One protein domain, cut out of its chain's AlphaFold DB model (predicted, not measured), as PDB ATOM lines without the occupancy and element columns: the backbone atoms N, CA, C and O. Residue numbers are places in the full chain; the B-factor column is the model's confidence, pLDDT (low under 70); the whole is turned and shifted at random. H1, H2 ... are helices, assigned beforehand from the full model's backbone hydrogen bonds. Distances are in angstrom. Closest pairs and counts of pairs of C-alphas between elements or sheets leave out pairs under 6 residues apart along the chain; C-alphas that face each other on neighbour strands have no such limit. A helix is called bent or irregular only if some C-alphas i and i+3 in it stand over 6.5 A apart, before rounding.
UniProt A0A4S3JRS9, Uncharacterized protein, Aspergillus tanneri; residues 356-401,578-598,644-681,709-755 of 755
ATOM      1  N   GLU A 356     200.045 208.579 258.031       81.38
ATOM      2  CA  GLU A 356     199.608 208.099 259.338       81.38
ATOM      3  C   GLU A 356     200.533 206.993 259.868       81.38
ATOM      4  O   GLU A 356     200.931 207.031 261.035       81.38
ATOM      5  N   ILE A 357     200.943 206.056 259.004       81.31
ATOM      6  CA  ILE A 357     201.927 205.027 259.360       81.31
ATOM      7  C   ILE A 357     203.263 205.682 259.745       81.31
ATOM      8  O   ILE A 357     203.766 205.443 260.845       81.31
ATOM      9  N   ILE A 358     203.816 206.552 258.888       79.56
ATOM     10  CA  ILE A 358     205.110 207.230 259.121       79.56
ATOM     11  C   ILE A 358     205.090 208.065 260.413       79.56
ATOM     12  O   ILE A 358     206.097 208.157 261.121       79.56
ATOM     13  N   ALA A 359     203.957 208.684 260.743       76.19
ATOM     14  CA  ALA A 359     203.803 209.463 261.963       76.19
ATOM     15  C   ALA A 359     203.805 208.590 263.227       76.19
ATOM     16  O   ALA A 359     204.413 208.973 264.231       76.19
ATOM     17  N   ARG A 360     203.151 207.421 263.177       72.12
ATOM     18  CA  ARG A 360     203.062 206.473 264.300       72.12
ATOM     19  C   ARG A 360     204.402 205.820 264.634       72.12
ATOM     20  O   ARG A 360     204.707 205.656 265.811       72.12
ATOM     21  N   LEU A 361     205.236 205.572 263.624       65.06
ATOM     22  CA  LEU A 361     206.586 205.001 263.754       65.06
ATOM     23  C   LEU A 361     207.522 205.756 264.715       65.06
ATOM     24  O   LEU A 361     208.477 205.171 265.207       65.06
ATOM     25  N   ARG A 362     207.258 207.035 265.030       57.03
ATOM     26  CA  ARG A 362     208.037 207.790 266.032       57.03
ATOM     27  C   ARG A 362     208.005 207.157 267.420       57.03
ATOM     28  O   ARG A 362     208.943 207.333 268.193       57.03
ATOM     29  N   TRP A 363     206.857 206.593 267.777       53.66
ATOM     30  CA  TRP A 363     206.523 206.266 269.159       53.66
ATOM     31  C   TRP A 363     206.778 204.796 269.491       53.66
ATOM     32  O   TRP A 363     206.584 204.413 270.641       53.66
ATOM     33  N   ASP A 364     207.207 203.996 268.510       50.88
ATOM     34  CA  ASP A 364     207.275 202.544 268.628       50.88
ATOM     35  C   ASP A 364     208.581 201.974 268.042       50.88
ATOM     36  O   ASP A 364     208.638 201.551 266.886       50.88
ATOM     37  N   ASP A 365     209.633 201.937 268.868       48.75
ATOM     38  CA  ASP A 365     210.934 201.317 268.551       48.75
ATOM     39  C   ASP A 365     210.847 199.776 268.410       48.75
ATOM     40  O   ASP A 365     211.839 199.132 268.068       48.75
ATOM     41  N   SER A 366     209.688 199.158 268.693       48.72
ATOM     42  CA  SER A 366     209.509 197.697 268.732       48.72
ATOM     43  C   SER A 366     208.917 197.088 267.453       48.72
ATOM     44  O   SER A 366     208.795 195.866 267.345       48.72
ATOM     45  N   THR A 367     208.560 197.912 266.463       55.78
ATOM     46  CA  THR A 367     207.872 197.449 265.251       55.78
ATOM     47  C   THR A 367     208.845 197.143 264.105       55.78
ATOM     48  O   THR A 367     209.517 198.031 263.588       55.78
ATOM     49  N   ASN A 368     208.879 195.881 263.648       63.59
ATOM     50  CA  ASN A 368     209.571 195.440 262.420       63.59
ATOM     51  C   ASN A 368     208.834 195.938 261.162       63.59
ATOM     52  O   ASN A 368     208.312 195.167 260.356       63.59
ATOM     53  N   VAL A 369     208.704 197.253 261.027       72.81
ATOM     54  CA  VAL A 369     208.022 197.894 259.905       72.81
ATOM     55  C   VAL A 369     209.065 198.269 258.847       72.81
ATOM     56  O   VAL A 369     210.035 198.956 259.173       72.81
ATOM     57  N   PRO A 370     208.881 197.877 257.569       82.56
ATOM     58  CA  PRO A 370     209.833 198.166 256.496       82.56
ATOM     59  C   PRO A 370     209.766 199.648 256.087       82.56
ATOM     60  O   PRO A 370     209.201 200.023 255.059       82.56
ATOM     61  N   LEU A 371     210.347 200.513 256.919       80.62
ATOM     62  CA  LEU A 371     210.215 201.964 256.830       80.62
ATOM     63  C   LEU A 371     210.713 202.531 255.499       80.62
ATOM     64  O   LEU A 371     210.028 203.354 254.892       80.62
ATOM     65  N   THR A 372     211.857 202.060 254.999       83.50
ATOM     66  CA  THR A 372     212.382 202.513 253.702       83.50
ATOM     67  C   THR A 372     211.379 202.275 252.576       83.50
ATOM     68  O   THR A 372     211.126 203.182 251.788       83.50
ATOM     69  N   ARG A 373     210.736 201.102 252.537       90.25
ATOM     70  CA  ARG A 373     209.714 200.775 251.530       90.25
ATOM     71  C   ARG A 373     208.507 201.700 251.615       90.25
ATOM     72  O   ARG A 373     208.004 202.141 250.587       90.25
ATOM     73  N   ILE A 374     208.073 202.040 252.826       90.19
ATOM     74  CA  ILE A 374     206.952 202.962 253.051       90.19
ATOM     75  C   ILE A 374     207.306 204.375 252.578       90.19
ATOM     76  O   ILE A 374     206.510 205.004 251.887       90.19
ATOM     77  N   ILE A 375     208.506 204.865 252.904       87.94
ATOM     78  CA  ILE A 375     208.976 206.198 252.498       87.94
ATOM     79  C   ILE A 375     209.138 206.282 250.977       87.94
ATOM     80  O   ILE A 375     208.714 207.264 250.368       87.94
ATOM     81  N   VAL A 376     209.723 205.257 250.353       91.94
ATOM     82  CA  VAL A 376     209.874 205.187 248.894       91.94
ATOM     83  C   VAL A 376     208.501 205.143 248.225       91.94
ATOM     84  O   VAL A 376     208.231 205.949 247.337       91.94
ATOM     85  N   LEU A 377     207.587 204.288 248.698       94.75
ATOM     86  CA  LEU A 377     206.214 204.228 248.192       94.75
ATOM     87  C   LEU A 377     205.488 205.571 248.343       94.75
ATOM     88  O   LEU A 377     204.800 206.000 247.417       94.75
ATOM     89  N   PHE A 378     205.657 206.253 249.477       92.31
ATOM     90  CA  PHE A 378     205.093 207.579 249.714       92.31
ATOM     91  C   PHE A 378     205.620 208.600 248.702       92.31
ATOM     92  O   PHE A 378     204.824 209.275 248.050       92.31
ATOM     93  N   TRP A 379     206.937 208.652 248.489       92.75
ATOM     94  CA  TRP A 379     207.548 209.540 247.500       92.75
ATOM     95  C   TRP A 379     206.993 209.312 246.091       92.75
ATOM     96  O   TRP A 379     206.589 210.259 245.412       92.75
ATOM     97  N   LYS A 380     206.922 208.053 245.650       94.62
ATOM     98  CA  LYS A 380     206.420 207.731 244.308       94.62
ATOM     99  C   LYS A 380     204.920 207.972 244.174       94.62
ATOM    100  O   LYS A 380     204.463 208.427 243.127       94.62
ATOM    101  N   SER A 381     204.163 207.766 245.249       94.69
ATOM    102  CA  SER A 381     202.741 208.112 245.298       94.69
ATOM    103  C   SER A 381     202.532 209.623 245.169       94.69
ATOM    104  O   SER A 381     201.642 210.041 244.435       94.69
ATOM    105  N   LEU A 382     203.379 210.458 245.792       92.81
ATOM    106  CA  LEU A 382     203.346 211.916 245.601       92.81
ATOM    107  C   LEU A 382     203.589 212.298 244.138       92.81
ATOM    108  O   LEU A 382     202.881 213.148 243.596       92.81
ATOM    109  N   LEU A 383     204.561 211.653 243.487       93.50
ATOM    110  CA  LEU A 383     204.847 211.880 242.070       93.50
ATOM    111  C   LEU A 383     203.672 211.493 241.171       93.50
ATOM    112  O   LEU A 383     203.367 212.242 240.252       93.50
ATOM    113  N   LEU A 384     202.992 210.379 241.447       93.25
ATOM    114  CA  LEU A 384     201.806 209.963 240.694       93.25
ATOM    115  C   LEU A 384     200.603 210.887 240.944       93.25
ATOM    116  O   LEU A 384     199.809 211.166 240.045       93.25
ATOM    117  N   PHE A 385     200.421 211.335 242.186       91.50
ATOM    118  CA  PHE A 385     199.205 212.036 242.587       91.50
ATOM    119  C   PHE A 385     199.281 213.525 242.252       91.50
ATOM    120  O   PHE A 385     198.396 214.058 241.570       91.50
ATOM    121  N   PHE A 386     200.355 214.183 242.692       90.69
ATOM    122  CA  PHE A 386     200.572 215.613 242.488       90.69
ATOM    123  C   PHE A 386     201.288 215.877 241.171       90.69
ATOM    124  O   PHE A 386     200.907 216.781 240.439       90.69
ATOM    125  N   GLY A 387     202.240 215.032 240.784       89.38
ATOM    126  CA  GLY A 387     203.060 215.226 239.589       89.38
ATOM    127  C   GLY A 387     204.469 215.706 239.918       89.38
ATOM    128  O   GLY A 387     204.732 216.284 240.974       89.38
ATOM    129  N   GLY A 388     205.383 215.472 238.979       89.69
ATOM    130  CA  GLY A 388     206.765 215.936 239.065       89.69
ATOM    131  C   GLY A 388     206.959 217.414 238.706       89.69
ATOM    132  O   GLY A 388     206.014 218.186 238.516       89.69
ATOM    133  N   SER A 389     208.222 217.786 238.553       88.31
ATOM    134  CA  SER A 389     208.726 219.094 238.155       88.31
ATOM    135  C   SER A 389     208.120 219.602 236.846       88.31
ATOM    136  O   SER A 389     207.820 220.789 236.756       88.31
ATOM    137  N   ASP A 390     207.867 218.750 235.850       88.12
ATOM    138  CA  ASP A 390     207.258 219.197 234.586       88.12
ATOM    139  C   ASP A 390     205.768 219.519 234.719       88.12
ATOM    140  O   ASP A 390     205.291 220.508 234.159       88.12
ATOM    141  N   SER A 391     205.032 218.738 235.513       88.25
ATOM    142  CA  SER A 391     203.633 219.048 235.841       88.25
ATOM    143  C   SER A 391     203.543 220.343 236.646       88.25
ATOM    144  O   SER A 391     202.679 221.179 236.392       88.25
ATOM    145  N   LEU A 392     204.497 220.557 237.555       87.69
ATOM    146  CA  LEU A 392     204.617 221.794 238.315       87.69
ATOM    147  C   LEU A 392     204.971 222.996 237.424       87.69
ATOM    148  O   LEU A 392     204.434 224.074 237.651       87.69
ATOM    149  N   LYS A 393     205.848 222.846 236.419       88.62
ATOM    150  CA  LYS A 393     206.155 223.909 235.441       88.62
ATOM    151  C   LYS A 393     204.916 224.289 234.631       88.62
ATOM    152  O   LYS A 393     204.610 225.470 234.544       88.62
ATOM    153  N   LYS A 394     204.150 223.307 234.145       88.44
ATOM    154  CA  LYS A 394     202.877 223.553 233.441       88.44
ATOM    155  C   LYS A 394     201.863 224.261 234.336       88.44
ATOM    156  O   LYS A 394     201.293 225.270 233.944       88.44
ATOM    157  N   ALA A 395     201.703 223.795 235.576       87.19
ATOM    158  CA  ALA A 395     200.887 224.486 236.572       87.19
ATOM    159  C   ALA A 395     201.433 225.889 236.883       87.19
ATOM    160  O   ALA A 395     200.675 226.805 237.187       87.19
ATOM    161  N   LYS A 396     202.754 226.093 236.813       86.06
ATOM    162  CA  LYS A 396     203.367 227.406 236.995       86.06
ATOM    163  C   LYS A 396     202.949 228.351 235.881       86.06
ATOM    164  O   LYS A 396     202.489 229.435 236.215       86.06
ATOM    165  N   GLU A 397     203.112 227.933 234.636       86.75
ATOM    166  CA  GLU A 397     202.794 228.702 233.432       86.75
ATOM    167  C   GLU A 397     201.306 229.045 233.358       86.75
ATOM    168  O   GLU A 397     200.976 230.215 233.216       86.75
ATOM    169  N   GLU A 398     200.427 228.064 233.570       85.81
ATOM    170  CA  GLU A 398     198.969 228.240 233.506       85.81
ATOM    171  C   GLU A 398     198.431 229.178 234.597       85.81
ATOM    172  O   GLU A 398     197.529 229.978 234.367       85.81
ATOM    173  N   LEU A 399     198.963 229.071 235.820       82.06
ATOM    174  CA  LEU A 399     198.457 229.828 236.967       82.06
ATOM    175  C   LEU A 399     199.127 231.205 237.113       82.06
ATOM    176  O   LEU A 399     198.686 232.015 237.932       82.06
ATOM    177  N   GLU A 400     200.241 231.470 236.425       80.88
ATOM    178  CA  GLU A 400     200.884 232.784 236.495       80.88
ATOM    179  C   GLU A 400     200.113 233.808 235.654       80.88
ATOM    180  O   GLU A 400     199.759 233.516 234.519       80.88
ATOM    181  N   PRO A 401     199.858 235.021 236.177       71.12
ATOM    182  CA  PRO A 401     199.205 236.051 235.381       71.12
ATOM    183  C   PRO A 401     200.058 236.420 234.164       71.12
ATOM    184  O   PRO A 401     201.269 236.630 234.300       71.12
ATOM    185  N   ARG A 578     201.567 235.128 241.912       79.12
ATOM    186  CA  ARG A 578     200.320 234.475 242.342       79.12
ATOM    187  C   ARG A 578     200.218 234.317 243.859       79.12
ATOM    188  O   ARG A 578     199.179 234.628 244.423       79.12
ATOM    189  N   ALA A 579     201.300 233.895 244.515       77.75
ATOM    190  CA  ALA A 579     201.332 233.781 245.973       77.75
ATOM    191  C   ALA A 579     201.069 235.137 246.652       77.75
ATOM    192  O   ALA A 579     200.328 235.201 247.627       77.75
ATOM    193  N   MET A 580     201.614 236.227 246.098       77.62
ATOM    194  CA  MET A 580     201.360 237.584 246.587       77.62
ATOM    195  C   MET A 580     199.895 237.999 246.399       77.62
ATOM    196  O   MET A 580     199.317 238.625 247.282       77.62
ATOM    197  N   ARG A 581     199.281 237.618 245.273       79.81
ATOM    198  CA  ARG A 581     197.857 237.853 245.000       79.81
ATOM    199  C   ARG A 581     196.946 237.104 245.960       79.81
ATOM    200  O   ARG A 581     196.102 237.732 246.583       79.81
ATOM    201  N   GLN A 582     197.182 235.812 246.149       78.94
ATOM    202  CA  GLN A 582     196.429 235.006 247.109       78.94
ATOM    203  C   GLN A 582     196.561 235.553 248.534       78.94
ATOM    204  O   GLN A 582     195.576 235.655 249.255       78.94
ATOM    205  N   LEU A 583     197.772 235.950 248.937       79.50
ATOM    206  CA  LEU A 583     198.001 236.553 250.249       79.50
ATOM    207  C   LEU A 583     197.224 237.867 250.397       79.50
ATOM    208  O   LEU A 583     196.607 238.100 251.434       79.50
ATOM    209  N   TRP A 584     197.218 238.708 249.362       79.12
ATOM    210  CA  TRP A 584     196.450 239.951 249.360       79.12
ATOM    211  C   TRP A 584     194.939 239.714 249.487       79.12
ATOM    212  O   TRP A 584     194.296 240.328 250.337       79.12
ATOM    213  N   GLU A 585     194.382 238.793 248.699       80.69
ATOM    214  CA  GLU A 585     192.961 238.429 248.750       80.69
ATOM    215  C   GLU A 585     192.562 237.924 250.142       80.69
ATOM    216  O   GLU A 585     191.538 238.341 250.688       80.69
ATOM    217  N   GLU A 586     193.393 237.089 250.770       76.44
ATOM    218  CA  GLU A 586     193.159 236.640 252.144       76.44
ATOM    219  C   GLU A 586     193.286 237.740 253.173       76.44
ATOM    220  O   GLU A 586     192.500 237.785 254.113       76.44
ATOM    221  N   ARG A 587     194.248 238.650 253.016       78.06
ATOM    222  CA  ARG A 587     194.315 239.831 253.873       78.06
ATOM    223  C   ARG A 587     193.014 240.617 253.778       78.06
ATOM    224  O   ARG A 587     192.494 241.028 254.810       78.06
ATOM    225  N   GLU A 588     192.483 240.839 252.578       78.81
ATOM    226  CA  GLU A 588     191.209 241.540 252.420       78.81
ATOM    227  C   GLU A 588     190.054 240.771 253.065       78.81
ATOM    228  O   GLU A 588     189.232 241.382 253.751       78.81
ATOM    229  N   ARG A 589     190.006 239.441 252.909       76.69
ATOM    230  CA  ARG A 589     189.021 238.580 253.583       76.69
ATOM    231  C   ARG A 589     189.145 238.674 255.104       76.69
ATOM    232  O   ARG A 589     188.138 238.889 255.770       76.69
ATOM    233  N   PHE A 590     190.358 238.597 255.642       77.62
ATOM    234  CA  PHE A 590     190.644 238.719 257.069       77.62
ATOM    235  C   PHE A 590     190.243 240.094 257.611       77.62
ATOM    236  O   PHE A 590     189.537 240.174 258.605       77.62
ATOM    237  N   MET A 591     190.616 241.182 256.931       75.50
ATOM    238  CA  MET A 591     190.257 242.539 257.353       75.50
ATOM    239  C   MET A 591     188.746 242.788 257.265       75.50
ATOM    240  O   MET A 591     188.204 243.526 258.083       75.50
ATOM    241  N   LYS A 592     188.052 242.198 256.283       79.62
ATOM    242  CA  LYS A 592     186.581 242.219 256.217       79.62
ATOM    243  C   LYS A 592     185.977 241.446 257.387       79.62
ATOM    244  O   LYS A 592     185.074 241.961 258.034       79.62
ATOM    245  N   TYR A 593     186.495 240.256 257.684       77.88
ATOM    246  CA  TYR A 593     186.063 239.438 258.817       77.88
ATOM    247  C   TYR A 593     186.257 240.147 260.162       77.88
ATOM    248  O   TYR A 593     185.296 240.287 260.908       77.88
ATOM    249  N   ASP A 594     187.450 240.677 260.434       73.38
ATOM    250  CA  ASP A 594     187.781 241.380 261.683       73.38
ATOM    251  C   ASP A 594     186.918 242.635 261.895       73.38
ATOM    252  O   ASP A 594     186.489 242.949 263.003       73.38
ATOM    253  N   ARG A 595     186.572 243.329 260.804       80.25
ATOM    254  CA  ARG A 595     185.657 244.479 260.839       80.25
ATOM    255  C   ARG A 595     184.180 244.080 260.962       80.25
ATOM    256  O   ARG A 595     183.340 244.975 261.039       80.25
ATOM    257  N   GLY A 596     183.850 242.785 260.939       74.25
ATOM    258  CA  GLY A 596     182.478 242.267 261.001       74.25
ATOM    259  C   GLY A 596     181.691 242.391 259.691       74.25
ATOM    260  O   GLY A 596     180.469 242.452 259.712       74.25
ATOM    261  N   TRP A 597     182.371 242.477 258.544       66.94
ATOM    262  CA  TRP A 597     181.741 242.639 257.223       66.94
ATOM    263  C   TRP A 597     181.287 241.304 256.614       66.94
ATOM    264  O   TRP A 597     180.668 241.304 255.554       66.94
ATOM    265  N   TYR A 598     181.564 240.183 257.289       56.12
ATOM    266  CA  TYR A 598     180.804 238.944 257.132       56.12
ATOM    267  C   TYR A 598     179.664 238.971 258.148       56.12
ATOM    268  O   TYR A 598     179.763 238.399 259.231       56.12
ATOM    269  N   GLU A 644     191.457 220.856 233.663       84.31
ATOM    270  CA  GLU A 644     190.981 219.790 234.549       84.31
ATOM    271  C   GLU A 644     192.105 218.991 235.232       84.31
ATOM    272  O   GLU A 644     191.966 218.639 236.400       84.31
ATOM    273  N   ASP A 645     193.227 218.699 234.559       83.69
ATOM    274  CA  ASP A 645     194.315 217.924 235.185       83.69
ATOM    275  C   ASP A 645     195.056 218.741 236.251       83.69
ATOM    276  O   ASP A 645     195.361 218.227 237.328       83.69
ATOM    277  N   ILE A 646     195.309 220.025 235.978       85.94
ATOM    278  CA  ILE A 646     195.969 220.923 236.931       85.94
ATOM    279  C   ILE A 646     195.050 221.171 238.128       85.94
ATOM    280  O   ILE A 646     195.511 221.067 239.264       85.94
ATOM    281  N   GLN A 647     193.757 221.416 237.893       87.19
ATOM    282  CA  GLN A 647     192.783 221.590 238.971       87.19
ATOM    283  C   GLN A 647     192.724 220.353 239.873       87.19
ATOM    284  O   GLN A 647     192.887 220.475 241.082       87.19
ATOM    285  N   ARG A 648     192.625 219.147 239.295       85.25
ATOM    286  CA  ARG A 648     192.629 217.891 240.069       85.25
ATOM    287  C   ARG A 648     193.876 217.728 240.936       85.25
ATOM    288  O   ARG A 648     193.783 217.232 242.056       85.25
ATOM    289  N   ARG A 649     195.054 218.122 240.435       88.00
ATOM    290  CA  ARG A 649     196.307 218.084 241.215       88.00
ATOM    291  C   ARG A 649     196.265 219.074 242.373       88.00
ATOM    292  O   ARG A 649     196.675 218.718 243.473       88.00
ATOM    293  N   LEU A 650     195.766 220.288 242.146       85.94
ATOM    294  CA  LEU A 650     195.617 221.306 243.189       85.94
ATOM    295  C   LEU A 650     194.638 220.850 244.277       85.94
ATOM    296  O   LEU A 650     194.973 220.945 245.457       85.94
ATOM    297  N   ASP A 651     193.500 220.272 243.888       83.38
ATOM    298  CA  ASP A 651     192.501 219.729 244.814       83.38
ATOM    299  C   ASP A 651     193.088 218.584 245.659       83.38
ATOM    300  O   ASP A 651     192.901 218.532 246.877       83.38
ATOM    301  N   ALA A 652     193.866 217.689 245.035       83.44
ATOM    302  CA  ALA A 652     194.561 216.611 245.737       83.44
ATOM    303  C   ALA A 652     195.583 217.149 246.755       83.44
ATOM    304  O   ALA A 652     195.678 216.633 247.872       83.44
ATOM    305  N   VAL A 653     196.326 218.204 246.397       85.94
ATOM    306  CA  VAL A 653     197.277 218.869 247.303       85.94
ATOM    307  C   VAL A 653     196.547 219.548 248.466       85.94
ATOM    308  O   VAL A 653     197.000 219.438 249.605       85.94
ATOM    309  N   GLU A 654     195.416 220.215 248.222       79.75
ATOM    310  CA  GLU A 654     194.624 220.887 249.263       79.75
ATOM    311  C   GLU A 654     194.002 219.884 250.246       79.75
ATOM    312  O   GLU A 654     194.110 220.061 251.466       79.75
ATOM    313  N   SER A 655     193.428 218.795 249.724       77.62
ATOM    314  CA  SER A 655     192.916 217.679 250.525       77.62
ATOM    315  C   SER A 655     194.011 217.112 251.432       77.62
ATOM    316  O   SER A 655     193.833 217.015 252.649       77.62
ATOM    317  N   PHE A 656     195.193 216.851 250.867       77.94
ATOM    318  CA  PHE A 656     196.338 216.334 251.606       77.94
ATOM    319  C   PHE A 656     196.863 217.315 252.664       77.94
ATOM    320  O   PHE A 656     197.165 216.915 253.791       77.94
ATOM    321  N   TYR A 657     196.959 218.606 252.340       70.00
ATOM    322  CA  TYR A 657     197.516 219.619 253.237       70.00
ATOM    323  C   TYR A 657     196.712 219.760 254.534       70.00
ATOM    324  O   TYR A 657     197.300 219.834 255.617       70.00
ATOM    325  N   SER A 658     195.378 219.743 254.431       62.62
ATOM    326  CA  SER A 658     194.476 219.897 255.581       62.62
ATOM    327  C   SER A 658     194.709 218.856 256.686       62.62
ATOM    328  O   SER A 658     194.563 219.164 257.867       62.62
ATOM    329  N   ILE A 659     195.148 217.654 256.303       60.25
ATOM    330  CA  ILE A 659     195.382 216.522 257.202       60.25
ATOM    331  C   ILE A 659     196.855 216.468 257.644       60.25
ATOM    332  O   ILE A 659     197.167 216.068 258.765       60.25
ATOM    333  N   THR A 660     197.785 216.921 256.795       55.41
ATOM    334  CA  THR A 660     199.226 216.659 256.957       55.41
ATOM    335  C   THR A 660     199.984 217.733 257.742       55.41
ATOM    336  O   THR A 660     201.096 217.465 258.185       55.41
ATOM    337  N   ILE A 661     199.431 218.928 257.995       56.59
ATOM    338  CA  ILE A 661     200.149 219.964 258.773       56.59
ATOM    339  C   ILE A 661     200.487 219.500 260.205       56.59
ATOM    340  O   ILE A 661     201.546 219.832 260.739       56.59
ATOM    341  N   VAL A 662     199.628 218.654 260.785       53.84
ATOM    342  CA  VAL A 662     199.833 218.009 262.092       53.84
ATOM    343  C   VAL A 662     200.974 216.984 262.024       53.84
ATOM    344  O   VAL A 662     201.755 216.843 262.966       53.84
ATOM    345  N   PHE A 663     201.130 216.315 260.880       55.78
ATOM    346  CA  PHE A 663     202.076 215.219 260.690       55.78
ATOM    347  C   PHE A 663     203.417 215.643 260.083       55.78
ATOM    348  O   PHE A 663     204.419 214.988 260.340       55.78
ATOM    349  N   LEU A 664     203.503 216.759 259.353       61.91
ATOM    350  CA  LEU A 664     204.728 217.181 258.663       61.91
ATOM    351  C   LEU A 664     205.860 217.522 259.646       61.91
ATOM    352  O   LEU A 664     207.019 217.191 259.398       61.91
ATOM    353  N   LYS A 665     205.526 218.106 260.804       59.53
ATOM    354  CA  LYS A 665     206.484 218.343 261.898       59.53
ATOM    355  C   LYS A 665     207.000 217.029 262.493       59.53
ATOM    356  O   LYS A 665     208.181 216.923 262.824       59.53
ATOM    357  N   ILE A 666     206.130 216.027 262.599       57.72
ATOM    358  CA  ILE A 666     206.463 214.692 263.110       57.72
ATOM    359  C   ILE A 666     207.345 213.955 262.095       57.72
ATOM    360  O   ILE A 666     208.405 213.466 262.472       57.72
ATOM    361  N   ILE A 667     206.982 213.980 260.808       62.28
ATOM    362  CA  ILE A 667     207.768 213.411 259.704       62.28
ATOM    363  C   ILE A 667     209.161 214.030 259.671       62.28
ATOM    364  O   ILE A 667     210.138 213.290 259.692       62.28
ATOM    365  N   LEU A 668     209.271 215.366 259.686       64.06
ATOM    366  CA  LEU A 668     210.565 216.051 259.661       64.06
ATOM    367  C   LEU A 668     211.432 215.641 260.858       64.06
ATOM    368  O   LEU A 668     212.610 215.343 260.695       64.06
ATOM    369  N   THR A 669     210.841 215.554 262.051       60.78
ATOM    370  CA  THR A 669     211.577 215.165 263.261       60.78
ATOM    371  C   THR A 669     211.999 213.688 263.229       60.78
ATOM    372  O   THR A 669     213.102 213.370 263.672       60.78
ATOM    373  N   ASN A 670     211.169 212.786 262.693       60.53
ATOM    374  CA  ASN A 670     211.474 211.353 262.559       60.53
ATOM    375  C   ASN A 670     212.582 211.112 261.536       60.53
ATOM    376  O   ASN A 670     213.572 210.445 261.820       60.53
ATOM    377  N   VAL A 671     212.445 211.743 260.375       63.25
ATOM    378  CA  VAL A 671     213.439 211.752 259.308       63.25
ATOM    379  C   VAL A 671     214.784 212.276 259.816       63.25
ATOM    380  O   VAL A 671     215.815 211.639 259.610       63.25
ATOM    381  N   SER A 672     214.795 213.416 260.516       63.41
ATOM    382  CA  SER A 672     216.033 213.992 261.048       63.41
ATOM    383  C   SER A 672     216.667 213.115 262.129       63.41
ATOM    384  O   SER A 672     217.889 212.989 262.158       63.41
ATOM    385  N   ALA A 673     215.873 212.477 262.995       58.88
ATOM    386  CA  ALA A 673     216.388 211.549 264.000       58.88
ATOM    387  C   ALA A 673     217.091 210.341 263.356       58.88
ATOM    388  O   ALA A 673     218.198 209.998 263.770       58.88
ATOM    389  N   MET A 674     216.516 209.768 262.296       59.94
ATOM    390  CA  MET A 674     217.124 208.658 261.553       59.94
ATOM    391  C   MET A 674     218.421 209.056 260.843       59.94
ATOM    392  O   MET A 674     219.425 208.349 260.934       59.94
ATOM    393  N   VAL A 675     218.436 210.214 260.173       60.62
ATOM    394  CA  VAL A 675     219.649 210.740 259.518       60.62
ATOM    395  C   VAL A 675     220.773 210.958 260.541       60.62
ATOM    396  O   VAL A 675     221.942 210.665 260.261       60.62
ATOM    397  N   ASN A 676     220.428 211.414 261.747       59.28
ATOM    398  CA  ASN A 676     221.381 211.649 262.830       59.28
ATOM    399  C   ASN A 676     221.892 210.346 263.470       59.28
ATOM    400  O   ASN A 676     223.098 210.214 263.677       59.28
ATOM    401  N   GLN A 677     221.023 209.361 263.726       57.16
ATOM    402  CA  GLN A 677     221.425 208.042 264.240       57.16
ATOM    403  C   GLN A 677     222.358 207.309 263.267       57.16
ATOM    404  O   GLN A 677     223.403 206.798 263.673       57.16
ATOM    405  N   ALA A 678     222.054 207.347 261.968       52.16
ATOM    406  CA  ALA A 678     222.889 206.725 260.945       52.16
ATOM    407  C   ALA A 678     224.267 207.412 260.804       52.16
ATOM    408  O   ALA A 678     225.246 206.807 260.367       52.16
ATOM    409  N   SER A 679     224.383 208.690 261.172       52.22
ATOM    410  CA  SER A 679     225.667 209.409 261.176       52.22
ATOM    411  C   SER A 679     226.534 209.056 262.393       52.22
ATOM    412  O   SER A 679     227.757 209.059 262.285       52.22
ATOM    413  N   ALA A 680     225.919 208.677 263.518       50.03
ATOM    414  CA  ALA A 680     226.620 208.274 264.738       50.03
ATOM    415  C   ALA A 680     227.249 206.865 264.650       50.03
ATOM    416  O   ALA A 680     228.335 206.647 265.193       50.03
ATOM    417  N   GLN A 681     226.632 205.925 263.921       50.91
ATOM    418  CA  GLN A 681     227.216 204.591 263.686       50.91
ATOM    419  C   GLN A 681     228.497 204.649 262.836       50.91
ATOM    420  O   GLN A 681     229.449 203.911 263.093       50.91
ATOM    421  N   ALA A 709     231.036 192.737 253.731       78.38
ATOM    422  CA  ALA A 709     231.239 193.925 252.899       78.38
ATOM    423  C   ALA A 709     230.072 194.181 251.924       78.38
ATOM    424  O   ALA A 709     229.761 195.338 251.639       78.38
ATOM    425  N   ILE A 710     229.424 193.129 251.409       79.75
ATOM    426  CA  ILE A 710     228.223 193.237 250.566       79.75
ATOM    427  C   ILE A 710     227.046 193.748 251.397       79.75
ATOM    428  O   ILE A 710     226.359 194.666 250.956       79.75
ATOM    429  N   ASP A 711     226.861 193.222 252.608       79.62
ATOM    430  CA  ASP A 711     225.827 193.688 253.532       79.62
ATOM    431  C   ASP A 711     226.054 195.157 253.921       79.62
ATOM    432  O   ASP A 711     225.114 195.953 253.940       79.62
ATOM    433  N   GLU A 712     227.296 195.567 254.196       81.81
ATOM    434  CA  GLU A 712     227.626 196.972 254.467       81.81
ATOM    435  C   GLU A 712     227.309 197.869 253.257       81.81
ATOM    436  O   GLU A 712     226.723 198.944 253.414       81.81
ATOM    437  N   LEU A 713     227.623 197.414 252.040       84.06
ATOM    438  CA  LEU A 713     227.323 198.149 250.812       84.06
ATOM    439  C   LEU A 713     225.812 198.260 250.552       84.06
ATOM    440  O   LEU A 713     225.345 199.332 250.162       84.06
ATOM    441  N   ASP A 714     225.041 197.200 250.803       83.50
ATOM    442  CA  ASP A 714     223.580 197.219 250.672       83.50
ATOM    443  C   ASP A 714     222.944 198.150 251.714       83.50
ATOM    444  O   ASP A 714     222.047 198.925 251.389       83.50
ATOM    445  N   ASN A 715     223.477 198.193 252.938       81.44
ATOM    446  CA  ASN A 715     223.052 199.159 253.956       81.44
ATOM    447  C   ASN A 715     223.342 200.614 253.543       81.44
ATOM    448  O   ASN A 715     222.509 201.502 253.755       81.44
ATOM    449  N   ILE A 716     224.501 200.880 252.926       82.81
ATOM    450  CA  ILE A 716     224.832 202.208 252.382       82.81
ATOM    451  C   ILE A 716     223.867 202.573 251.246       82.81
ATOM    452  O   ILE A 716     223.307 203.673 251.260       82.81
ATOM    453  N   ARG A 717     223.616 201.648 250.311       86.19
ATOM    454  CA  ARG A 717     222.646 201.815 249.216       86.19
ATOM    455  C   ARG A 717     221.248 202.106 249.759       86.19
ATOM    456  O   ARG A 717     220.604 203.062 249.333       86.19
ATOM    457  N   LEU A 718     220.793 201.344 250.752       83.25
ATOM    458  CA  LEU A 718     219.489 201.523 251.386       83.25
ATOM    459  C   LEU A 718     219.357 202.904 252.036       83.25
ATOM    460  O   LEU A 718     218.319 203.565 251.919       83.25
ATOM    461  N   ARG A 719     220.420 203.369 252.700       80.81
ATOM    462  CA  ARG A 719     220.475 204.706 253.299       80.81
ATOM    463  C   ARG A 719     220.414 205.802 252.240       80.81
ATOM    464  O   ARG A 719     219.705 206.787 252.441       80.81
ATOM    465  N   GLU A 720     221.131 205.635 251.132       85.50
ATOM    466  CA  GLU A 720     221.094 206.561 250.002       85.50
ATOM    467  C   GLU A 720     219.679 206.654 249.413       85.50
ATOM    468  O   GLU A 720     219.132 207.754 249.325       85.50
ATOM    469  N   ILE A 721     219.050 205.516 249.102       86.81
ATOM    470  CA  ILE A 721     217.682 205.440 248.562       86.81
ATOM    471  C   ILE A 721     216.685 206.100 249.521       86.81
ATOM    472  O   ILE A 721     215.860 206.923 249.117       86.81
ATOM    473  N   THR A 722     216.795 205.809 250.820       83.38
ATOM    474  CA  THR A 722     215.930 206.421 251.839       83.38
ATOM    475  C   THR A 722     216.133 207.940 251.895       83.38
ATOM    476  O   THR A 722     215.160 208.694 251.923       83.38
ATOM    477  N   GLY A 723     217.383 208.416 251.856       79.94
ATOM    478  CA  GLY A 723     217.707 209.845 251.832       79.94
ATOM    479  C   GLY A 723     217.179 210.558 250.581       79.94
ATOM    480  O   GLY A 723     216.621 211.657 250.686       79.94
ATOM    481  N   LYS A 724     217.281 209.918 249.410       86.62
ATOM    482  CA  LYS A 724     216.692 210.401 248.150       86.62
ATOM    483  C   LYS A 724     215.175 210.525 248.265       86.62
ATOM    484  O   LYS A 724     214.626 211.586 247.983       86.62
ATOM    485  N   ALA A 725     214.498 209.488 248.757       87.75
ATOM    486  CA  ALA A 725     213.043 209.485 248.872       87.75
ATOM    487  C   ALA A 725     212.514 210.550 249.841       87.75
ATOM    488  O   ALA A 725     211.530 211.236 249.551       87.75
ATOM    489  N   ILE A 726     213.202 210.746 250.965       83.31
ATOM    490  CA  ILE A 726     212.885 211.797 251.936       83.31
ATOM    491  C   ILE A 726     213.044 213.188 251.313       83.31
ATOM    492  O   ILE A 726     212.125 214.008 251.377       83.31
ATOM    493  N   SER A 727     214.214 213.465 250.734       82.94
ATOM    494  CA  SER A 727     214.520 214.781 250.164       82.94
ATOM    495  C   SER A 727     213.606 215.102 248.981       82.94
ATOM    496  O   SER A 727     213.039 216.194 248.932       82.94
ATOM    497  N   GLY A 728     213.368 214.130 248.097       86.38
ATOM    498  CA  GLY A 728     212.413 214.227 246.997       86.38
ATOM    499  C   GLY A 728     210.994 214.524 247.483       86.38
ATOM    500  O   GLY A 728     210.369 215.468 246.997       86.38
ATOM    501  N   SER A 729     210.509 213.799 248.496       87.06
ATOM    502  CA  SER A 729     209.180 214.035 249.080       87.06
ATOM    503  C   SER A 729     209.042 215.448 249.644       87.06
ATOM    504  O   SER A 729     208.088 216.151 249.321       87.06
ATOM    505  N   LEU A 730     210.006 215.900 250.453       82.94
ATOM    506  CA  LEU A 730     209.971 217.233 251.062       82.94
ATOM    507  C   LEU A 730     210.029 218.344 250.008       82.94
ATOM    508  O   LEU A 730     209.244 219.290 250.071       82.94
ATOM    509  N   LEU A 731     210.920 218.225 249.022       85.00
ATOM    510  CA  LEU A 731     211.059 219.217 247.956       85.00
ATOM    511  C   LEU A 731     209.801 219.308 247.090       85.00
ATOM    512  O   LEU A 731     209.361 220.416 246.776       85.00
ATOM    513  N   LEU A 732     209.204 218.170 246.723       87.88
ATOM    514  CA  LEU A 732     207.958 218.137 245.957       87.88
ATOM    515  C   LEU A 732     206.809 218.765 246.742       87.88
ATOM    516  O   LEU A 732     206.109 219.619 246.202       87.88
ATOM    517  N   LEU A 733     206.653 218.406 248.019       85.88
ATOM    518  CA  LEU A 733     205.619 218.974 248.881       85.88
ATOM    519  C   LEU A 733     205.767 220.489 249.012       85.88
ATOM    520  O   LEU A 733     204.805 221.208 248.780       85.88
ATOM    521  N   VAL A 734     206.966 221.002 249.304       83.62
ATOM    522  CA  VAL A 734     207.200 222.453 249.420       83.62
ATOM    523  C   VAL A 734     206.882 223.175 248.109       83.62
ATOM    524  O   VAL A 734     206.236 224.225 248.115       83.62
ATOM    525  N   LYS A 735     207.303 222.612 246.973       86.06
ATOM    526  CA  LYS A 735     207.044 223.181 245.646       86.06
ATOM    527  C   LYS A 735     205.547 223.223 245.317       86.06
ATOM    528  O   LYS A 735     205.059 224.268 244.884       86.06
ATOM    529  N   TRP A 736     204.820 222.133 245.560       86.75
ATOM    530  CA  TRP A 736     203.371 222.064 245.353       86.75
ATOM    531  C   TRP A 736     202.589 222.893 246.376       86.75
ATOM    532  O   TRP A 736     201.605 223.523 246.007       86.75
ATOM    533  N   PHE A 737     203.036 223.002 247.627       81.69
ATOM    534  CA  PHE A 737     202.422 223.873 248.637       81.69
ATOM    535  C   PHE A 737     202.606 225.356 248.326       81.69
ATOM    536  O   PHE A 737     201.679 226.136 248.496       81.69
ATOM    537  N   LYS A 738     203.760 225.759 247.781       77.88
ATOM    538  CA  LYS A 738     203.962 227.128 247.280       77.88
ATOM    539  C   LYS A 738     203.032 227.461 246.106       77.88
ATOM    540  O   LYS A 738     202.794 228.636 245.820       77.88
ATOM    541  N   ARG A 739     202.575 226.439 245.376       77.81
ATOM    542  CA  ARG A 739     201.750 226.578 244.173       77.81
ATOM    543  C   ARG A 739     200.274 226.275 244.393       77.81
ATOM    544  O   ARG A 739     199.476 226.717 243.588       77.81
ATOM    545  N   SER A 740     199.889 225.570 245.439       74.19
ATOM    546  CA  SER A 740     198.501 225.500 245.898       74.19
ATOM    547  C   SER A 740     198.188 226.736 246.742       74.19
ATOM    548  O   SER A 740     199.076 227.538 247.033       74.19
ATOM    549  N   ARG A 741     196.909 226.951 247.057       65.50
ATOM    550  CA  ARG A 741     196.423 228.110 247.813       65.50
ATOM    551  C   ARG A 741     197.281 228.408 249.050       65.50
ATOM    552  O   ARG A 741     197.175 227.737 250.074       65.50
ATOM    553  N   ALA A 742     198.074 229.481 248.981       51.41
ATOM    554  CA  ALA A 742     198.898 229.964 250.095       51.41
ATOM    555  C   ALA A 742     198.061 230.405 251.317       51.41
ATOM    556  O   ALA A 742     198.581 230.555 252.423       51.41
ATOM    557  N   SER A 743     196.757 230.596 251.118       46.62
ATOM    558  CA  SER A 743     195.800 231.145 252.071       46.62
ATOM    559  C   SER A 743     195.620 230.329 253.347       46.62
ATOM    560  O   SER A 743     195.601 230.890 254.444       46.62
ATOM    561  N   ARG A 744     195.576 228.996 253.252       50.47
ATOM    562  CA  ARG A 744     195.477 228.144 254.451       50.47
ATOM    563  C   ARG A 744     196.789 228.097 255.239       50.47
ATOM    564  O   ARG A 744     196.757 227.922 256.453       50.47
ATOM    565  N   LEU A 745     197.933 228.321 254.590       44.16
ATOM    566  CA  LEU A 745     199.244 228.267 255.241       44.16
ATOM    567  C   LEU A 745     199.415 229.375 256.294       44.16
ATOM    568  O   LEU A 745     199.968 229.124 257.359       44.16
ATOM    569  N   ALA A 746     198.886 230.576 256.032       41.69
ATOM    570  CA  ALA A 746     198.932 231.703 256.966       41.69
ATOM    571  C   ALA A 746     197.822 231.643 258.034       41.69
ATOM    572  O   ALA A 746     198.088 231.882 259.214       41.69
ATOM    573  N   LEU A 747     196.594 231.271 257.648       41.44
ATOM    574  CA  LEU A 747     195.451 231.179 258.568       41.44
ATOM    575  C   LEU A 747     195.635 230.092 259.640       41.44
ATOM    576  O   LEU A 747     195.324 230.329 260.809       41.44
ATOM    577  N   TYR A 748     196.187 228.927 259.284       44.28
ATOM    578  CA  TYR A 748     196.423 227.854 260.257       44.28
ATOM    579  C   TYR A 748     197.652 228.097 261.137       44.28
ATOM    580  O   TYR A 748     197.604 227.761 262.317       44.28
ATOM    581  N   PHE A 749     198.715 228.734 260.631       41.59
ATOM    582  CA  PHE A 749     199.833 229.155 261.491       41.59
ATOM    583  C   PHE A 749     199.408 230.221 262.506       41.59
ATOM    584  O   PHE A 749     199.886 230.202 263.638       41.59
ATOM    585  N   SER A 750     198.485 231.116 262.132       36.09
ATOM    586  CA  SER A 750     197.960 232.126 263.055       36.09
ATOM    587  C   SER A 750     197.012 231.529 264.102       36.09
ATOM    588  O   SER A 750     197.088 231.922 265.259       36.09
ATOM    589  N   ARG A 751     196.163 230.555 263.737       37.41
ATOM    590  CA  ARG A 751     195.283 229.853 264.697       37.41
ATOM    591  C   ARG A 751     196.020 228.837 265.578       37.41
ATOM    592  O   ARG A 751     195.652 228.649 266.729       37.41
ATOM    593  N   GLY A 752     197.069 228.195 265.066       31.42
ATOM    594  CA  GLY A 752     197.841 227.182 265.793       31.42
ATOM    595  C   GLY A 752     198.766 227.729 266.886       31.42
ATOM    596  O   GLY A 752     199.308 226.942 267.651       31.42
ATOM    597  N   MET A 753     198.962 229.050 266.974       30.50
ATOM    598  CA  MET A 753     199.651 229.682 268.110       30.50
ATOM    599  C   MET A 753     198.710 230.049 269.268       30.50
ATOM    600  O   MET A 753     199.192 230.482 270.311       30.50
ATOM    601  N   GLU A 754     197.396 229.866 269.111       29.30
ATOM    602  CA  GLU A 754     196.392 230.132 270.153       29.30
ATOM    603  C   GLU A 754     195.853 228.853 270.830       29.30
ATOM    604  O   GLU A 754     194.914 228.938 271.621       29.30
ATOM    605  N   CYS A 755     196.438 227.675 270.566       26.38
ATOM    606  CA  CYS A 755     196.115 226.412 271.249       26.38
ATOM    607  C   CYS A 755     197.322 225.825 271.983       26.38
ATOM    608  O   CYS A 755     198.383 225.656 271.337       26.38
TER     609      CYS A 755
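This is residues 356 to 401, 578 to 598, 644 to 681 and 709 to 755 of the 755 residues of an uncharacterized protein of Aspergillus tanneri (UniProt A0A4S3JRS9). A loose, elongated assembly of helices is built along one long helix, H6, with H2 packed slantwise on it and H3 beside its last turns. The bent helix H5 makes an L: its arm H5a stands crosswise near that end of H6, and its arm H5b turns back toward H6's first residues, with H1 packed on it. H4 and H7 lie beyond H6's last residues, and residues 591 to 596, 709 to 715 and 750 to 755 stick out. The printed part has 152 residues with seven named helices, H1 to H7 in chain order, and no named strand; the class is all helix. The radius of gyration of the C-alphas is 18.9 A, and the spans are 67 by 38 by 22 A.

By its hydrogen bonds H5, residues 644 to 681, was assigned as one helix, but it is bent, with C-alphas 659 and 662 6.8 A apart. Its arms are H5a, residues 644 to 659, 23.3 A, and H5b, residues 662 to 681, 30.5 A; H5b is irregular, with C-alphas 662 and 665 6.7 A apart. H6, residues 709 to 739, runs 44.9 A from C-alpha 709 at (231.239, 193.925, 252.899) to C-alpha 739 at (201.750, 226.578, 244.173). H2 is residues 371 to 385, 20.6 A; H3 389 to 399, 14.9 A; H4 578 to 594, 24.1 A; H7 743 to 751, 12.7 A. H1, residues 356 to 363, 12.2 A, begins at C-alpha 356 (199.608, 208.099, 259.338).

H6 is the hub, touching three helices. With residues 718 to 732 it touches H2, the same way at a tilt of 35.1 degrees, only just steep; the closest C-alphas, Trp 379 and Ser 729, are 5.0 A apart. With residues 732 to 739 it touches H3 at a shallow tilt of 3 degrees, C-alphas 392 and 736 being closest at 7.2 A. H5a only just touches H6, with 3 pairs of C-alphas within 8 A, Val 653 and Trp 736 closest at 7.2 A, about perpendicular at 74 degrees. H1 touches H5b at a steep tilt of 53 degrees, C-alphas 359 and 666 closest at 6.0 A. H1 and H2 form a helical hairpin and only just touch, with 3 pairs; C-alphas 358 and 374 are closest at 7.6 A. H4 and H7 only just touch, with 3 pairs, Glu 586 and Ser 743 closest at 6.1 A. Every O i to N i+4 pair is within hydrogen-bond range in H2, H3, H4 and H6, against 2 of 4 in H1, 11 of 12 in H5a, 15 of 16 in H5b and 4 of 5 in H7.

The two farthest C-alphas, Trp 597 and Ala 709, are 69.6 A apart. Residues 402 to 577, 599 to 643 and 682 to 708 are not printed; the C-alpha gaps are 7.2, 31.3 and 15.7 A. Of the links printed whole, no link is long. Mean pLDDT of the printed part is 73.5; residues 361 to 368, 597 to 598, 658 to 681 and 741 to 755 are under 70.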